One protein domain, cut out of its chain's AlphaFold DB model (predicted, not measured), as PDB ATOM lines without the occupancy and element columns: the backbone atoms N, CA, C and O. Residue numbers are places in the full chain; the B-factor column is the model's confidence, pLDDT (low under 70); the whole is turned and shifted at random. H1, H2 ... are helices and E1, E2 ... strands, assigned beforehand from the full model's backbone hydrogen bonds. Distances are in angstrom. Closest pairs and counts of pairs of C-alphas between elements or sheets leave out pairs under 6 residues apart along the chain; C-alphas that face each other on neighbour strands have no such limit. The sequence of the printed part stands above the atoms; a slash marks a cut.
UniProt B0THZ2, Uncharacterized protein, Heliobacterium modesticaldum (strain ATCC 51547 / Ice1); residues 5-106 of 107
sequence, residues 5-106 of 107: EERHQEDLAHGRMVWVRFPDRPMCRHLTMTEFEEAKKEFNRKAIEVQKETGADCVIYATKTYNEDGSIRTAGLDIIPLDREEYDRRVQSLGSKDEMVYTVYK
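This is residues 5 to 106 of the 107 residues of an uncharacterized protein of Heliobacterium modesticaldum (strain ATCC 51547 / Ice1) (UniProt B0THZ2). A strongly twisted five-stranded sheet has the long helix H2 packed on one face and the shorter H3 over part of the other, where it covers mainly E3. The long strands E3, E4 and E5 make most of the sheet, the small hairpin of E1 and E2 continues it past E4, and the short helix H1 packs by the beginning of H2 and only grazes the sheet. The printed part has 102 residues with three named helices and five named strands, in the order H1 E1 E2 H2 E3 E4 H3 E5; the sheet is mixed, in the order E2 E1 E4 E3 E5, and the class is mixed, helices and strands. The whole is compact, with a radius of gyration of the C-alphas of 14.5 A and spans of 43 by 29 by 24 A.

In the sheet, E4 is residues 72 to 82, 25.3 A long, and bends by 70 degrees at residue 79. E3, residues 58 to 66, is 23.3 A long and bends by 60 degrees at residue 61. E5, residues 99 to 105, measures 18.6 A and ends at C-alpha 105 at (-49.743, 52.450, 14.387). E1 is residues 17 to 21 and E2 residues 29 to 32. H2, residues 33 to 54, is 30.5 A long and begins at C-alpha 33 at (-43.066, 31.046, 24.924). H3 is residues 84 to 93, 14.1 A. H1 is residues 5 to 13, 12.3 A, from C-alpha 5 at (-41.746, 31.808, 36.873).

E4 and E3 are an antiparallel hairpin, with N 63 and O 76 2.9 A apart. E3 and E5 are antiparallel, with N 59 and O 104 at 2.8 A. E1 is parallel to E4, with N 75 and O 19 at 2.9 A, and forms an antiparallel hairpin with E2, with N 18 and O 31 at 2.8 A. H2 and H3 are on opposite faces, three layers with helices on both faces of a sheet. H2 comes closest to E3 at the C-alphas of Ala 47 and Val 59, 5.9 A. H3 has a height over the sheet of 9.0 A and runs along the strands, at 5 degrees to E3 on the local plane. H1 touches H2, residues 33 to 35 alone, at a steep tilt of 58 degrees, opposite ways; the closest C-alphas are those of His 8 and Thr 34, 5.6 A. E2, H2, E3 and E4, H3, E5 are split strand-helix-strand units, in each of which a helix joins two strands of one sheet that are not neighbours, with E1 and E4 between E2 and E3, and E3 between E4 and E5; each has a right-handed crossover. In H1, H2 and H3 every O i to N i+4 pair is within hydrogen-bond range.

The C-alphas farthest apart are those of Ala 13 and Glu 85, 43.5 A. The printed part has no cut and no long link. The mean pLDDT of the printed part is 90.2; residue 26 and residues 93 to 97 are under 70.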
ATOM      1  N   GLU A   5     -42.602  32.958  36.589       90.06
ATOM      2  CA  GLU A   5     -41.746  31.808  36.873       90.06
ATOM      3  C   GLU A   5     -42.499  30.483  36.716       90.06
ATOM      4  O   GLU A   5     -42.017  29.584  36.033       90.06
ATOM      5  N   GLU A   6     -43.734  30.396  37.220       91.50
ATOM      6  CA  GLU A   6     -44.593  29.217  37.042       91.50
ATOM      7  C   GLU A   6     -44.883  28.938  35.559       91.50
ATOM      8  O   GLU A   6     -44.839  27.794  35.116       91.50
ATOM      9  N   ARG A   7     -45.138  29.984  34.761       90.56
ATOM     10  CA  ARG A   7     -45.384  29.837  33.317       90.56
ATOM     11  C   ARG A   7     -44.135  29.414  32.549       90.56
ATOM     12  O   ARG A   7     -44.237  28.577  31.657       90.56
ATOM     13  N   HIS A   8     -42.971  29.947  32.917       90.00
ATOM     14  CA  HIS A   8     -41.696  29.537  32.338       90.00
ATOM     15  C   HIS A   8     -41.399  28.059  32.640       90.00
ATOM     16  O   HIS A   8     -41.065  27.311  31.725       90.00
ATOM     17  N   GLN A   9     -41.604  27.610  33.883       90.19
ATOM     18  CA  GLN A   9     -41.443  26.195  34.242       90.19
ATOM     19  C   GLN A   9     -42.427  25.289  33.489       90.19
ATOM     20  O   GLN A   9     -42.049  24.213  33.032       90.19
ATOM     21  N   GLU A  10     -43.670  25.730  33.280       91.94
ATOM     22  CA  GLU A  10     -44.634  24.996  32.451       91.94
ATOM     23  C   GLU A  10     -44.231  24.920  30.983       91.94
ATOM     24  O   GLU A  10     -44.471  23.897  30.344       91.94
ATOM     25  N   ASP A  11     -43.645  25.981  30.432       91.56
ATOM     26  CA  ASP A  11     -43.135  25.947  29.066       91.56
ATOM     27  C   ASP A  11     -41.999  24.937  28.925       91.56
ATOM     28  O   ASP A  11     -42.014  24.149  27.983       91.56
ATOM     29  N   LEU A  12     -41.065  24.912  29.880       88.56
ATOM     30  CA  LEU A  12     -39.981  23.931  29.905       88.56
ATOM     31  C   LEU A  12     -40.515  22.500  30.043       88.56
ATOM     32  O   LEU A  12     -40.106  21.623  29.285       88.56
ATOM     33  N   ALA A  13     -41.468  22.271  30.952       90.88
ATOM     34  CA  ALA A  13     -42.056  20.953  31.191       90.88
ATOM     35  C   ALA A  13     -42.802  20.392  29.967       90.88
ATOM     36  O   ALA A  13     -42.807  19.182  29.751       90.88
ATOM     37  N   HIS A  14     -43.408  21.261  29.155       89.31
ATOM     38  CA  HIS A  14     -44.153  20.872  27.953       89.31
ATOM     39  C   HIS A  14     -43.372  21.088  26.646       89.31
ATOM     40  O   HIS A  14     -43.943  20.924  25.569       89.31
ATOM     41  N   GLY A  15     -42.100  21.496  26.711       86.19
ATOM     42  CA  GLY A  15     -41.285  21.785  25.527       86.19
ATOM     43  C   GLY A  15     -41.819  22.929  24.651       86.19
ATOM     44  O   GLY A  15     -41.570  22.942  23.448       86.19
ATOM     45  N   ARG A  16     -42.558  23.891  25.222       87.81
ATOM     46  CA  ARG A  16     -43.112  25.054  24.501       87.81
ATOM     47  C   ARG A  16     -42.033  26.102  24.263       87.81
ATOM     48  O   ARG A  16     -41.950  27.117  24.960       87.81
ATOM     49  N   MET A  17     -41.219  25.827  23.258       90.69
ATOM     50  CA  MET A  17     -40.080  26.643  22.873       90.69
ATOM     51  C   MET A  17     -40.259  27.229  21.472       90.69
ATOM     52  O   MET A  17     -40.959  26.671  20.631       90.69
ATOM     53  N   VAL A  18     -39.603  28.358  21.220       92.19
ATOM     54  CA  VAL A  18     -39.624  29.058  19.936       92.19
ATOM     55  C   VAL A  18     -38.226  29.551  19.572       92.19
ATOM     56  O   VAL A  18     -37.478  30.054  20.413       92.19
ATOM     57  N   TRP A  19     -37.869  29.423  18.296       93.81
ATOM     58  CA  TRP A  19     -36.667  30.041  17.742       93.81
ATOM     59  C   TRP A  19     -36.936  31.507  17.413       93.81
ATOM     60  O   TRP A  19     -37.769  31.813  16.560       93.81
ATOM     61  N   VAL A  20     -36.217  32.406  18.085       94.44
ATOM     62  CA  VAL A  20     -36.415  33.856  18.016       94.44
ATOM     63  C   VAL A  20     -35.205  34.543  17.400       94.44
ATOM     64  O   VAL A  20     -34.095  34.462  17.939       94.44
ATOM     65  N   ARG A  21     -35.417  35.256  16.294       93.94
ATOM     66  CA  ARG A  21     -34.435  36.173  15.703       93.94
ATOM     67  C   ARG A  21     -34.515  37.531  16.404       93.94
ATOM     68  O   ARG A  21     -35.607  38.050  16.612       93.94
ATOM     69  N   PHE A  22     -33.361  38.091  16.751       91.31
ATOM     70  CA  PHE A  22     -33.210  39.451  17.279       91.31
ATOM     71  C   PHE A  22     -32.550  40.336  16.210       91.31
ATOM     72  O   PHE A  22     -31.793  39.796  15.400       91.31
ATOM     73  N   PRO A  23     -32.768  41.663  16.219       83.88
ATOM     74  CA  PRO A  23     -32.277  42.530  15.147       83.88
ATOM     75  C   PRO A  23     -30.745  42.645  15.170       83.88
ATOM     76  O   PRO A  23     -30.101  42.627  14.128       83.88
ATOM     77  N   ASP A  24     -30.151  42.658  16.367       79.81
ATOM     78  CA  ASP A  24     -28.719  42.915  16.569       79.81
ATOM     79  C   ASP A  24     -27.880  41.635  16.699       79.81
ATOM     80  O   ASP A  24     -26.738  41.676  17.165       79.81
ATOM     81  N   ARG A  25     -28.447  40.460  16.384       75.25
ATOM     82  CA  ARG A  25     -27.761  39.176  16.585       75.25
ATOM     83  C   ARG A  25     -27.801  38.309  15.330       75.25
ATOM     84  O   ARG A  25     -28.885  38.040  14.822       75.25
ATOM     85  N   PRO A  26     -26.650  37.769  14.885       66.50
ATOM     86  CA  PRO A  26     -26.598  36.901  13.710       66.50
ATOM     87  C   PRO A  26     -27.233  35.521  13.945       66.50
ATOM     88  O   PRO A  26     -27.484  34.796  12.990       66.50
ATOM     89  N   MET A  27     -27.489  35.137  15.204       75.81
ATOM     90  CA  MET A  27     -28.016  33.819  15.571       75.81
ATOM     91  C   MET A  27     -29.365  33.919  16.287       75.81
ATOM     92  O   MET A  27     -29.550  34.757  17.175       75.81
ATOM     93  N   CYS A  28     -30.277  33.005  15.945       86.12
ATOM     94  CA  CYS A  28     -31.538  32.814  16.657       86.12
ATOM     95  C   CYS A  28     -31.297  32.284  18.078       86.12
ATOM     96  O   CYS A  28     -30.376  31.503  18.320       86.12
ATOM     97  N   ARG A  29     -32.162  32.671  19.019       90.38
ATOM     98  CA  ARG A  29     -32.194  32.126  20.383       90.38
ATOM     99  C   ARG A  29     -33.384  31.193  20.543       90.38
ATOM    100  O   ARG A  29     -34.462  31.494  20.046       90.38
ATOM    101  N   HIS A  30     -33.191  30.099  21.262       92.94
ATOM    102  CA  HIS A  30     -34.283  29.222  21.665       92.94
ATOM    103  C   HIS A  30     -34.840  29.738  22.992       92.94
ATOM    104  O   HIS A  30     -34.130  29.709  23.996       92.94
ATOM    105  N   LEU A  31     -36.054  30.283  22.968       93.19
ATOM    106  CA  LEU A  31     -36.721  30.865  24.134       93.19
ATOM    107  C   LEU A  31     -37.964  30.056  24.480       93.19
ATOM    108  O   LEU A  31     -38.593  29.485  23.588       93.19
ATOM    109  N   THR A  32     -38.362  30.061  25.748       94.69
ATOM    110  CA  THR A  32     -39.719  29.636  26.091       94.69
ATOM    111  C   THR A  32     -40.739  30.612  25.509       94.69
ATOM    112  O   THR A  32     -40.442  31.783  25.243       94.69
ATOM    113  N   MET A  33     -41.980  30.157  25.338       92.12
ATOM    114  CA  MET A  33     -43.066  31.046  24.924       92.12
ATOM    115  C   MET A  33     -43.250  32.229  25.883       92.12
ATOM    116  O   MET A  33     -43.485  33.349  25.433       92.12
ATOM    117  N   THR A  34     -43.092  32.011  27.188       93.44
ATOM    118  CA  THR A  34     -43.146  33.064  28.207       93.44
ATOM    119  C   THR A  34     -42.025  34.085  28.021       93.44
ATOM    120  O   THR A  34     -42.299  35.283  28.015       93.44
ATOM    121  N   GLU A  35     -40.783  33.642  27.812       94.50
ATOM    122  CA  GLU A  35     -39.647  34.539  27.559       94.50
ATOM    123  C   GLU A  35     -39.837  35.361  26.282       94.50
ATOM    124  O   GLU A  35     -39.588  36.568  26.273       94.50
ATOM    125  N   PHE A  36     -40.321  34.730  25.209       94.19
ATOM    126  CA  PHE A  36     -40.632  35.431  23.969       94.19
ATOM    127  C   PHE A  36     -41.718  36.496  24.174       94.19
ATOM    128  O   PHE A  36     -41.582  37.615  23.684       94.19
ATOM    129  N   GLU A  37     -42.793  36.183  24.900       94.19
ATOM    130  CA  GLU A  37     -43.878  37.136  25.149       94.19
ATOM    131  C   GLU A  37     -43.425  38.318  26.028       94.19
ATOM    132  O   GLU A  37     -43.849  39.450  25.784       94.19
ATOM    133  N   GLU A  38     -42.525  38.102  26.991       95.56
ATOM    134  CA  GLU A  38     -41.914  39.191  27.765       95.56
ATOM    135  C   GLU A  38     -40.995  40.064  26.895       95.56
ATOM    136  O   GLU A  38     -41.146  41.288  26.879       95.56
ATOM    137  N   ALA A  39     -40.130  39.459  26.075       94.88
ATOM    138  CA  ALA A  39     -39.289  40.198  25.131       94.88
ATOM    139  C   ALA A  39     -40.134  40.993  24.117       94.88
ATOM    140  O   ALA A  39     -39.865  42.161  23.834       94.88
ATOM    141  N   LYS A  40     -41.231  40.411  23.626       96.00
ATOM    142  CA  LYS A  40     -42.175  41.087  22.730       96.00
ATOM    143  C   LYS A  40     -42.812  42.320  23.383       96.00
ATOM    144  O   LYS A  40     -43.010  43.327  22.701       96.00
ATOM    145  N   LYS A  41     -43.120  42.287  24.687       96.81
ATOM    146  CA  LYS A  41     -43.626  43.466  25.419       96.81
ATOM    147  C   LYS A  41     -42.583  44.577  25.509       96.81
ATOM    148  O   LYS A  41     -42.933  45.746  25.375       96.81
ATOM    149  N   GLU A  42     -41.315  44.233  25.719       96.12
ATOM    150  CA  GLU A  42     -40.224  45.213  25.695       96.12
ATOM    151  C   GLU A  42     -40.094  45.877  24.325       96.12
ATOM    152  O   GLU A  42     -40.021  47.103  24.240       96.12
ATOM    153  N   PHE A  43     -40.137  45.087  23.255       97.06
ATOM    154  CA  PHE A  43     -40.098  45.597  21.886       97.06
ATOM    155  C   PHE A  43     -41.325  46.442  21.540       97.06
ATOM    156  O   PHE A  43     -41.187  47.460  20.870       97.06
ATOM    157  N   ASN A  44     -42.509  46.103  22.055       97.81
ATOM    158  CA  ASN A  44     -43.690  46.949  21.903       97.81
ATOM    159  C   ASN A  44     -43.486  48.342  22.522       97.81
ATOM    160  O   ASN A  44     -43.808  49.341  21.881       97.81
ATOM    161  N   ARG A  45     -42.910  48.427  23.732       97.75
ATOM    162  CA  ARG A  45     -42.595  49.720  24.369       97.75
ATOM    163  C   ARG A  45     -41.611  50.535  23.528       97.75
ATOM    164  O   ARG A  45     -41.899  51.687  23.221       97.75
ATOM    165  N   LYS A  46     -40.525  49.904  23.070       96.88
ATOM    166  CA  LYS A  46     -39.536  50.538  22.179       96.88
ATOM    167  C   LYS A  46     -40.155  51.008  20.863       96.88
ATOM    168  O   LYS A  46     -39.843  52.088  20.385       96.88
ATOM    169  N   ALA A  47     -41.064  50.227  20.286       97.44
ATOM    170  CA  ALA A  47     -41.743  50.595  19.051       97.44
ATOM    171  C   ALA A  47     -42.635  51.827  19.226       97.44
ATOM    172  O   ALA A  47     -42.686  52.664  18.334       97.44
ATOM    173  N   ILE A  48     -43.301  51.970  20.379       97.38
ATOM    174  CA  ILE A  48     -44.070  53.178  20.715       97.38
ATOM    175  C   ILE A  48     -43.147  54.398  20.830       97.38
ATOM    176  O   ILE A  48     -43.513  55.475  20.365       97.38
ATOM    177  N   GLU A  49     -41.978  54.251  21.452       97.31
ATOM    178  CA  GLU A  49     -40.979  55.324  21.566       97.31
ATOM    179  C   GLU A  49     -40.470  55.740  20.182       97.31
ATOM    180  O   GLU A  49     -40.633  56.895  19.791       97.31
ATOM    181  N   VAL A  50     -39.999  54.781  19.381       96.88
ATOM    182  CA  VAL A  50     -39.508  55.025  18.016       96.88
ATOM    183  C   VAL A  50     -40.587  55.624  17.116       96.88
ATOM    184  O   VAL A  50     -40.296  56.523  16.329       96.88
ATOM    185  N   GLN A  51     -41.841  55.183  17.232       97.12
ATOM    186  CA  GLN A  51     -42.950  55.751  16.463       97.12
ATOM    187  C   GLN A  51     -43.126  57.246  16.767       97.12
ATOM    188  O   GLN A  51     -43.290  58.042  15.842       97.12
ATOM    189  N   LYS A  52     -43.049  57.638  18.045       95.81
ATOM    190  CA  LYS A  52     -43.158  59.043  18.463       95.81
ATOM    191  C   LYS A  52     -41.960  59.874  18.018       95.81
ATOM    192  O   LYS A  52     -42.149  61.009  17.599       95.81
ATOM    193  N   GLU A  53     -40.755  59.320  18.118       96.88
ATOM    194  CA  GLU A  53     -39.509  60.011  17.766       96.88
ATOM    195  C   GLU A  53     -39.372  60.239  16.259       96.88
ATOM    196  O   GLU A  53     -38.960  61.312  15.825       96.88
ATOM    197  N   THR A  54     -39.733  59.240  15.454       95.69
ATOM    198  CA  THR A  54     -39.573  59.282  13.991       95.69
ATOM    199  C   THR A  54     -40.789  59.850  13.266       95.69
ATOM    200  O   THR A  54     -40.680  60.278  12.120       95.69
ATOM    201  N   GLY A  55     -41.964  59.838  13.903       94.38
ATOM    202  CA  GLY A  55     -43.225  60.233  13.278       94.38
ATOM    203  C   GLY A  55     -43.758  59.232  12.247       94.38
ATOM    204  O   GLY A  55     -44.719  59.573  11.546       94.38
ATOM    205  N   ALA A  56     -43.169  58.030  12.171       96.06
ATOM    206  CA  ALA A  56     -43.574  56.952  11.273       96.06
ATOM    207  C   ALA A  56     -45.063  56.605  11.425       96.06
ATOM    208  O   ALA A  56     -45.621  56.655  12.529       96.06
ATOM    209  N   ASP A  57     -45.706  56.228  10.318       96.44
ATOM    210  CA  ASP A  57     -47.120  55.833  10.315       96.44
ATOM    211  C   ASP A  57     -47.330  54.501  11.032       96.44
ATOM    212  O   ASP A  57     -48.393  54.244  11.603       96.44
ATOM    213  N   CYS A  58     -46.306  53.653  11.033       95.62
ATOM    214  CA  CYS A  58     -46.323  52.384  11.728       95.62
ATOM    215  C   CYS A  58     -44.913  51.895  12.069       95.62
ATOM    216  O   CYS A  58     -43.922  52.290  11.461       95.62
ATOM    217  N   VAL A  59     -44.822  51.025  13.071       96.88
ATOM    218  CA  VAL A  59     -43.581  50.361  13.473       96.88
ATOM    219  C   VAL A  59     -43.862  48.877  13.662       96.88
ATOM    220  O   VAL A  59     -44.626  48.499  14.556       96.88
ATOM    221  N   ILE A  60     -43.260  48.026  12.828       95.44
ATOM    222  CA  ILE A  60     -43.280  46.572  13.037       95.44
ATOM    223  C   ILE A  60     -42.295  46.250  14.152       95.44
ATOM    224  O   ILE A  60     -41.146  46.692  14.103       95.44
ATOM    225  N   TYR A  61     -42.753  45.485  15.145       96.19
ATOM    226  CA  TYR A  61     -41.930  45.151  16.307       96.19
ATOM    227  C   TYR A  61     -41.756  43.652  16.570       96.19
ATOM    228  O   TYR A  61     -40.888  43.246  17.345       96.19
ATOM    229  N   ALA A  62     -42.587  42.816  15.946       95.38
ATOM    230  CA  ALA A  62     -42.429  41.372  15.989       95.38
ATOM    231  C   ALA A  62     -43.114  40.696  14.798       95.38
ATOM    232  O   ALA A  62     -44.099  41.214  14.265       95.38
ATOM    233  N   THR A  63     -42.648  39.500  14.449       93.00
ATOM    234  CA  THR A  63     -43.325  38.583  13.526       93.00
ATOM    235  C   THR A  63     -43.363  37.171  14.106       93.00
ATOM    236  O   THR A  63     -42.533  36.803  14.940       93.00
ATOM    237  N   LYS A  64     -44.347  36.371  13.698       92.88
ATOM    238  CA  LYS A  64     -44.412  34.925  13.950       92.88
ATOM    239  C   LYS A  64     -44.737  34.227  12.650       92.88
ATOM    240  O   LYS A  64     -45.720  34.594  12.020       92.88
ATOM    241  N   THR A  65     -43.970  33.204  12.315       90.94
ATOM    242  CA  THR A  65     -44.316  32.269  11.247       90.94
ATOM    243  C   THR A  65     -44.812  30.968  11.859       90.94
ATOM    244  O   THR A  65     -44.364  30.572  12.939       90.94
ATOM    245  N   TYR A  66     -45.738  30.308  11.183       90.06
ATOM    246  CA  TYR A  66     -46.369  29.080  11.636       90.06
ATOM    247  C   TYR A  66     -46.050  27.934  10.673       90.06
ATOM    248  O   TYR A  66     -45.760  28.142   9.496       90.06
ATOM    249  N   ASN A  67     -46.042  26.716  11.199       87.94
ATOM    250  CA  ASN A  67     -46.113  25.505  10.393       87.94
ATOM    251  C   ASN A  67     -47.578  25.255   9.991       87.94
ATOM    252  O   ASN A  67     -48.497  25.845  10.559       87.94
ATOM    253  N   GLU A  68     -47.802  24.328   9.059       87.06
ATOM    254  CA  GLU A  68     -49.147  23.953   8.592       87.06
ATOM    255  C   GLU A  68     -50.059  23.420   9.715       87.06
ATOM    256  O   GLU A  68     -51.279  23.536   9.636       87.06
ATOM    257  N   ASP A  69     -49.475  22.864  10.782       87.88
ATOM    258  CA  ASP A  69     -50.195  22.387  11.971       87.88
ATOM    259  C   ASP A  69     -50.593  23.514  12.948       87.88
ATOM    260  O   ASP A  69     -51.193  23.254  13.992       87.88
ATOM    261  N   GLY A  70     -50.257  24.768  12.627       82.94
ATOM    262  CA  GLY A  70     -50.517  25.943  13.456       82.94
ATOM    263  C   GLY A  70     -49.518  26.154  14.598       82.94
ATOM    264  O   GLY A  70     -49.669  27.107  15.367       82.94
ATOM    265  N   SER A  71     -48.487  25.314  14.730       86.56
ATOM    266  CA  SER A  71     -47.385  25.547  15.669       86.56
ATOM    267  C   SER A  71     -46.479  26.679  15.182       86.56
ATOM    268  O   SER A  71     -46.330  26.906  13.983       86.56
ATOM    269  N   ILE A  72     -45.860  27.420  16.105       88.69
ATOM    270  CA  ILE A  72     -44.929  28.491  15.731       88.69
ATOM    271  C   ILE A  72     -43.652  27.857  15.179       88.69
ATOM    272  O   ILE A  72     -42.956  27.128  15.883       88.69
ATOM    273  N   ARG A  73     -43.322  28.187  13.933       88.00
ATOM    274  CA  ARG A  73     -42.086  27.771  13.273       88.00
ATOM    275  C   ARG A  73     -40.913  28.631  13.731       88.00
ATOM    276  O   ARG A  73     -39.912  28.112  14.220       88.00
ATOM    277  N   THR A  74     -41.038  29.949  13.594       89.62
ATOM    278  CA  THR A  74     -40.060  30.933  14.083       89.62
ATOM    279  C   THR A  74     -40.753  32.220  14.512       89.62
ATOM    280  O   THR A  74     -41.871  32.516  14.091       89.62
ATOM    281  N   ALA A  75     -40.074  33.010  15.335       93.50
ATOM    282  CA  ALA A  75     -40.476  34.374  15.638       93.50
ATOM    283  C   ALA A  75     -39.331  35.358  15.371       93.50
ATOM    284  O   ALA A  75     -38.152  35.018  15.481       93.50
ATOM    285  N   GLY A  76     -39.684  36.589  15.030       93.88
ATOM    286  CA  GLY A  76     -38.763  37.712  14.916       93.88
ATOM    287  C   GLY A  76     -39.131  38.800  15.913       93.88
ATOM    288  O   GLY A  76     -40.310  39.074  16.130       93.88
ATOM    289  N   LEU A  77     -38.121  39.419  16.512       95.44
ATOM    290  CA  LEU A  77     -38.217  40.706  17.186       95.44
ATOM    291  C   LEU A  77     -37.344  41.672  16.392       95.44
ATOM    292  O   LEU A  77     -36.182  41.371  16.148       95.44
ATOM    293  N   ASP A  78     -37.896  42.807  15.986       93.62
ATOM    294  CA  ASP A  78     -37.204  43.853  15.225       93.62
ATOM    295  C   ASP A  78     -37.813  45.210  15.615       93.62
ATOM    296  O   ASP A  78     -38.808  45.242  16.325       93.62
ATOM    297  N   ILE A  79     -37.246  46.338  15.190       95.81
ATOM    298  CA  ILE A  79     -37.903  47.652  15.293       95.81
ATOM    299  C   ILE A  79     -37.781  48.323  13.934       95.81
ATOM    300  O   ILE A  79     -36.706  48.784  13.557       95.81
ATOM    301  N   ILE A  80     -38.876  48.328  13.180       95.00
ATOM    302  CA  ILE A  80     -38.876  48.767  11.786       95.00
ATOM    303  C   ILE A  80     -39.924  49.869  11.610       95.00
ATOM    304  O   ILE A  80     -41.103  49.545  11.441       95.00
ATOM    305  N   PRO A  81     -39.530  51.153  11.677       96.31
ATOM    306  CA  PRO A  81     -40.412  52.270  11.362       96.31
ATOM    307  C   PRO A  81     -40.665  52.350   9.857       96.31
ATOM    308  O   PRO A  81     -39.732  52.253   9.063       96.31
ATOM    309  N   LEU A  82     -41.928  52.517   9.479       95.81
ATOM    310  CA  LEU A  82     -42.402  52.511   8.100       95.81
ATOM    311  C   LEU A  82     -43.474  53.589   7.900       95.81
ATOM    312  O   LEU A  82     -44.266  53.886   8.804       95.81
ATOM    313  N   ASP A  83     -43.521  54.148   6.696       96.00
ATOM    314  CA  ASP A  83     -44.717  54.831   6.207       96.00
ATOM    315  C   ASP A  83     -45.806  53.813   5.828       96.00
ATOM    316  O   ASP A  83     -45.588  52.593   5.814       96.00
ATOM    317  N   ARG A  84     -47.014  54.313   5.553       93.44
ATOM    318  CA  ARG A  84     -48.155  53.448   5.243       93.44
ATOM    319  C   ARG A  84     -47.968  52.617   3.967       93.44
ATOM    320  O   ARG A  84     -48.394  51.464   3.943       93.44
ATOM    321  N   GLU A  85     -47.353  53.176   2.928       94.19
ATOM    322  CA  GLU A  85     -47.186  52.491   1.640       94.19
ATOM    323  C   GLU A  85     -46.215  51.313   1.772       94.19
ATOM    324  O   GLU A  85     -46.512  50.197   1.346       94.19
ATOM    325  N   GLU A  86     -45.072  51.536   2.417       92.31
ATOM    326  CA  GLU A  86     -44.068  50.505   2.656       92.31
ATOM    327  C   GLU A  86     -44.590  49.409   3.588       92.31
ATOM    328  O   GLU A  86     -44.293  48.229   3.387       92.31
ATOM    329  N   TYR A  87     -45.412  49.768   4.574       92.06
ATOM    330  CA  TYR A  87     -46.093  48.784   5.406       92.06
ATOM    331  C   TYR A  87     -47.023  47.889   4.607       92.06
ATOM    332  O   TYR A  87     -46.919  46.667   4.711       92.06
ATOM    333  N   ASP A  88     -47.901  48.480   3.798       90.56
ATOM    334  CA  ASP A  88     -48.857  47.720   3.003       90.56
ATOM    335  C   ASP A  88     -48.109  46.811   2.011       90.56
ATOM    336  O   ASP A  88     -48.449  45.633   1.907       90.56
ATOM    337  N   ARG A  89     -47.015  47.280   1.387       88.44
ATOM    338  CA  ARG A  89     -46.133  46.434   0.558       88.44
ATOM    339  C   ARG A  89     -45.557  45.253   1.334       88.44
ATOM    340  O   ARG A  89     -45.635  44.115   0.867       88.44
ATOM    341  N   ARG A  90     -44.981  45.503   2.515       85.81
ATOM    342  CA  ARG A  90     -44.377  44.444   3.335       85.81
ATOM    343  C   ARG A  90     -45.424  43.457   3.812       85.81
ATOM    344  O   ARG A  90     -45.270  42.271   3.569       85.81
ATOM    345  N   VAL A  91     -46.512  43.910   4.419       83.00
ATOM    346  CA  VAL A  91     -47.548  43.010   4.939       83.00
ATOM    347  C   VAL A  91     -48.264  42.245   3.827       83.00
ATOM    348  O   VAL A  91     -48.541  41.064   4.007       83.00
ATOM    349  N   GLN A  92     -48.484  42.843   2.651       77.56
ATOM    350  CA  GLN A  92     -48.992  42.107   1.485       77.56
ATOM    351  C   GLN A  92     -48.005  41.034   1.012       77.56
ATOM    352  O   GLN A  92     -48.427  39.924   0.695       77.56
ATOM    353  N   SER A  93     -46.698  41.324   1.010       67.81
ATOM    354  CA  SER A  93     -45.670  40.320   0.693       67.81
ATOM    355  C   SER A  93     -45.584  39.198   1.737       67.81
ATOM    356  O   SER A  93     -45.230  38.073   1.395       67.81
ATOM    357  N   LEU A  94     -45.982  39.481   2.982       66.06
ATOM    358  CA  LEU A  94     -46.104  38.512   4.077       66.06
ATOM    359  C   LEU A  94     -47.470  37.794   4.074       66.06
ATOM    360  O   LEU A  94     -47.772  37.061   5.009       66.06
ATOM    361  N   GLY A  95     -48.290  37.967   3.027       53.03
ATOM    362  CA  GLY A  95     -49.665  37.463   2.875       53.03
ATOM    363  C   GLY A  95     -49.846  35.939   2.810       53.03
ATOM    364  O   GLY A  95     -50.866  35.457   2.314       53.03
ATOM    365  N   SER A  96     -48.882  35.169   3.308       59.19
ATOM    366  CA  SER A  96     -49.060  33.749   3.600       59.19
ATOM    367  C   SER A  96     -50.019  33.616   4.788       59.19
ATOM    368  O   SER A  96     -49.923  34.377   5.749       59.19
ATOM    369  N   LYS A  97     -50.918  32.624   4.784       63.28
ATOM    370  CA  LYS A  97     -51.798  32.325   5.938       63.28
ATOM    371  C   LYS A  97     -51.024  31.999   7.227       63.28
ATOM    372  O   LYS A  97     -51.615  31.956   8.302       63.28
ATOM    373  N   ASP A  98     -49.715  31.814   7.097       81.25
ATOM    374  CA  ASP A  98     -48.821  31.280   8.107       81.25
ATOM    375  C   ASP A  98     -47.920  32.354   8.727       81.25
ATOM    376  O   ASP A  98     -46.923  32.012   9.356       81.25
ATOM    377  N   GLU A  99     -48.230  33.648   8.575       87.12
ATOM    378  CA  GLU A  99     -47.466  34.724   9.217       87.12
ATOM    379  C   GLU A  99     -48.350  35.731   9.966       87.12
ATOM    380  O   GLU A  99     -49.409  36.156   9.509       87.12
ATOM    381  N   MET A 100     -47.905  36.125  11.160       90.94
ATOM    382  CA  MET A 100     -48.530  37.152  11.987       90.94
ATOM    383  C   MET A 100     -47.535  38.275  12.246       90.94
ATOM    384  O   MET A 100     -46.454  38.048  12.791       90.94
ATOM    385  N   VAL A 101     -47.939  39.500  11.914       92.56
ATOM    386  CA  VAL A 101     -47.137  40.714  12.081       92.56
ATOM    387  C   VAL A 101     -47.705  41.546  13.225       92.56
ATOM    388  O   VAL A 101     -48.906  41.796  13.295       92.56
ATOM    389  N   TYR A 102     -46.834  41.986  14.128       94.81
ATOM    390  CA  TYR A 102     -47.192  42.853  15.241       94.81
ATOM    391  C   TYR A 102     -46.699  44.274  14.981       94.81
ATOM    392  O   TYR A 102     -45.518  44.502  14.702       94.81
ATOM    393  N   THR A 103     -47.610  45.239  15.091       95.62
ATOM    394  CA  THR A 103     -47.377  46.616  14.649       95.62
ATOM    395  C   THR A 103     -47.949  47.617  15.643       95.62
ATOM    396  O   THR A 103     -49.031  47.417  16.193       95.62
ATOM    397  N   VAL A 104     -47.223  48.712  15.859       96.50
ATOM    398  CA  VAL A 104     -47.750  49.934  16.476       96.50
ATOM    399  C   VAL A 104     -48.096  50.903  15.354       96.50
ATOM    400  O   VAL A 104     -47.247  51.166  14.510       96.50
ATOM    401  N   TYR A 105     -49.315  51.432  15.346       94.69
ATOM    402  CA  TYR A 105     -49.743  52.450  14.387       94.69
ATOM    403  C   TYR A 105     -49.675  53.842  15.004       94.69
ATOM    404  O   TYR A 105     -49.911  54.015  16.206       94.69
ATOM    405  N   LYS A 106     -49.409  54.832  14.157       91.00
ATOM    406  CA  LYS A 106     -49.645  56.238  14.456       91.00
ATOM    407  C   LYS A 106     -51.124  56.429  14.773       91.00
ATOM    408  O   LYS A 106     -51.988  55.936  14.050       91.00
TER     409      LYS A 106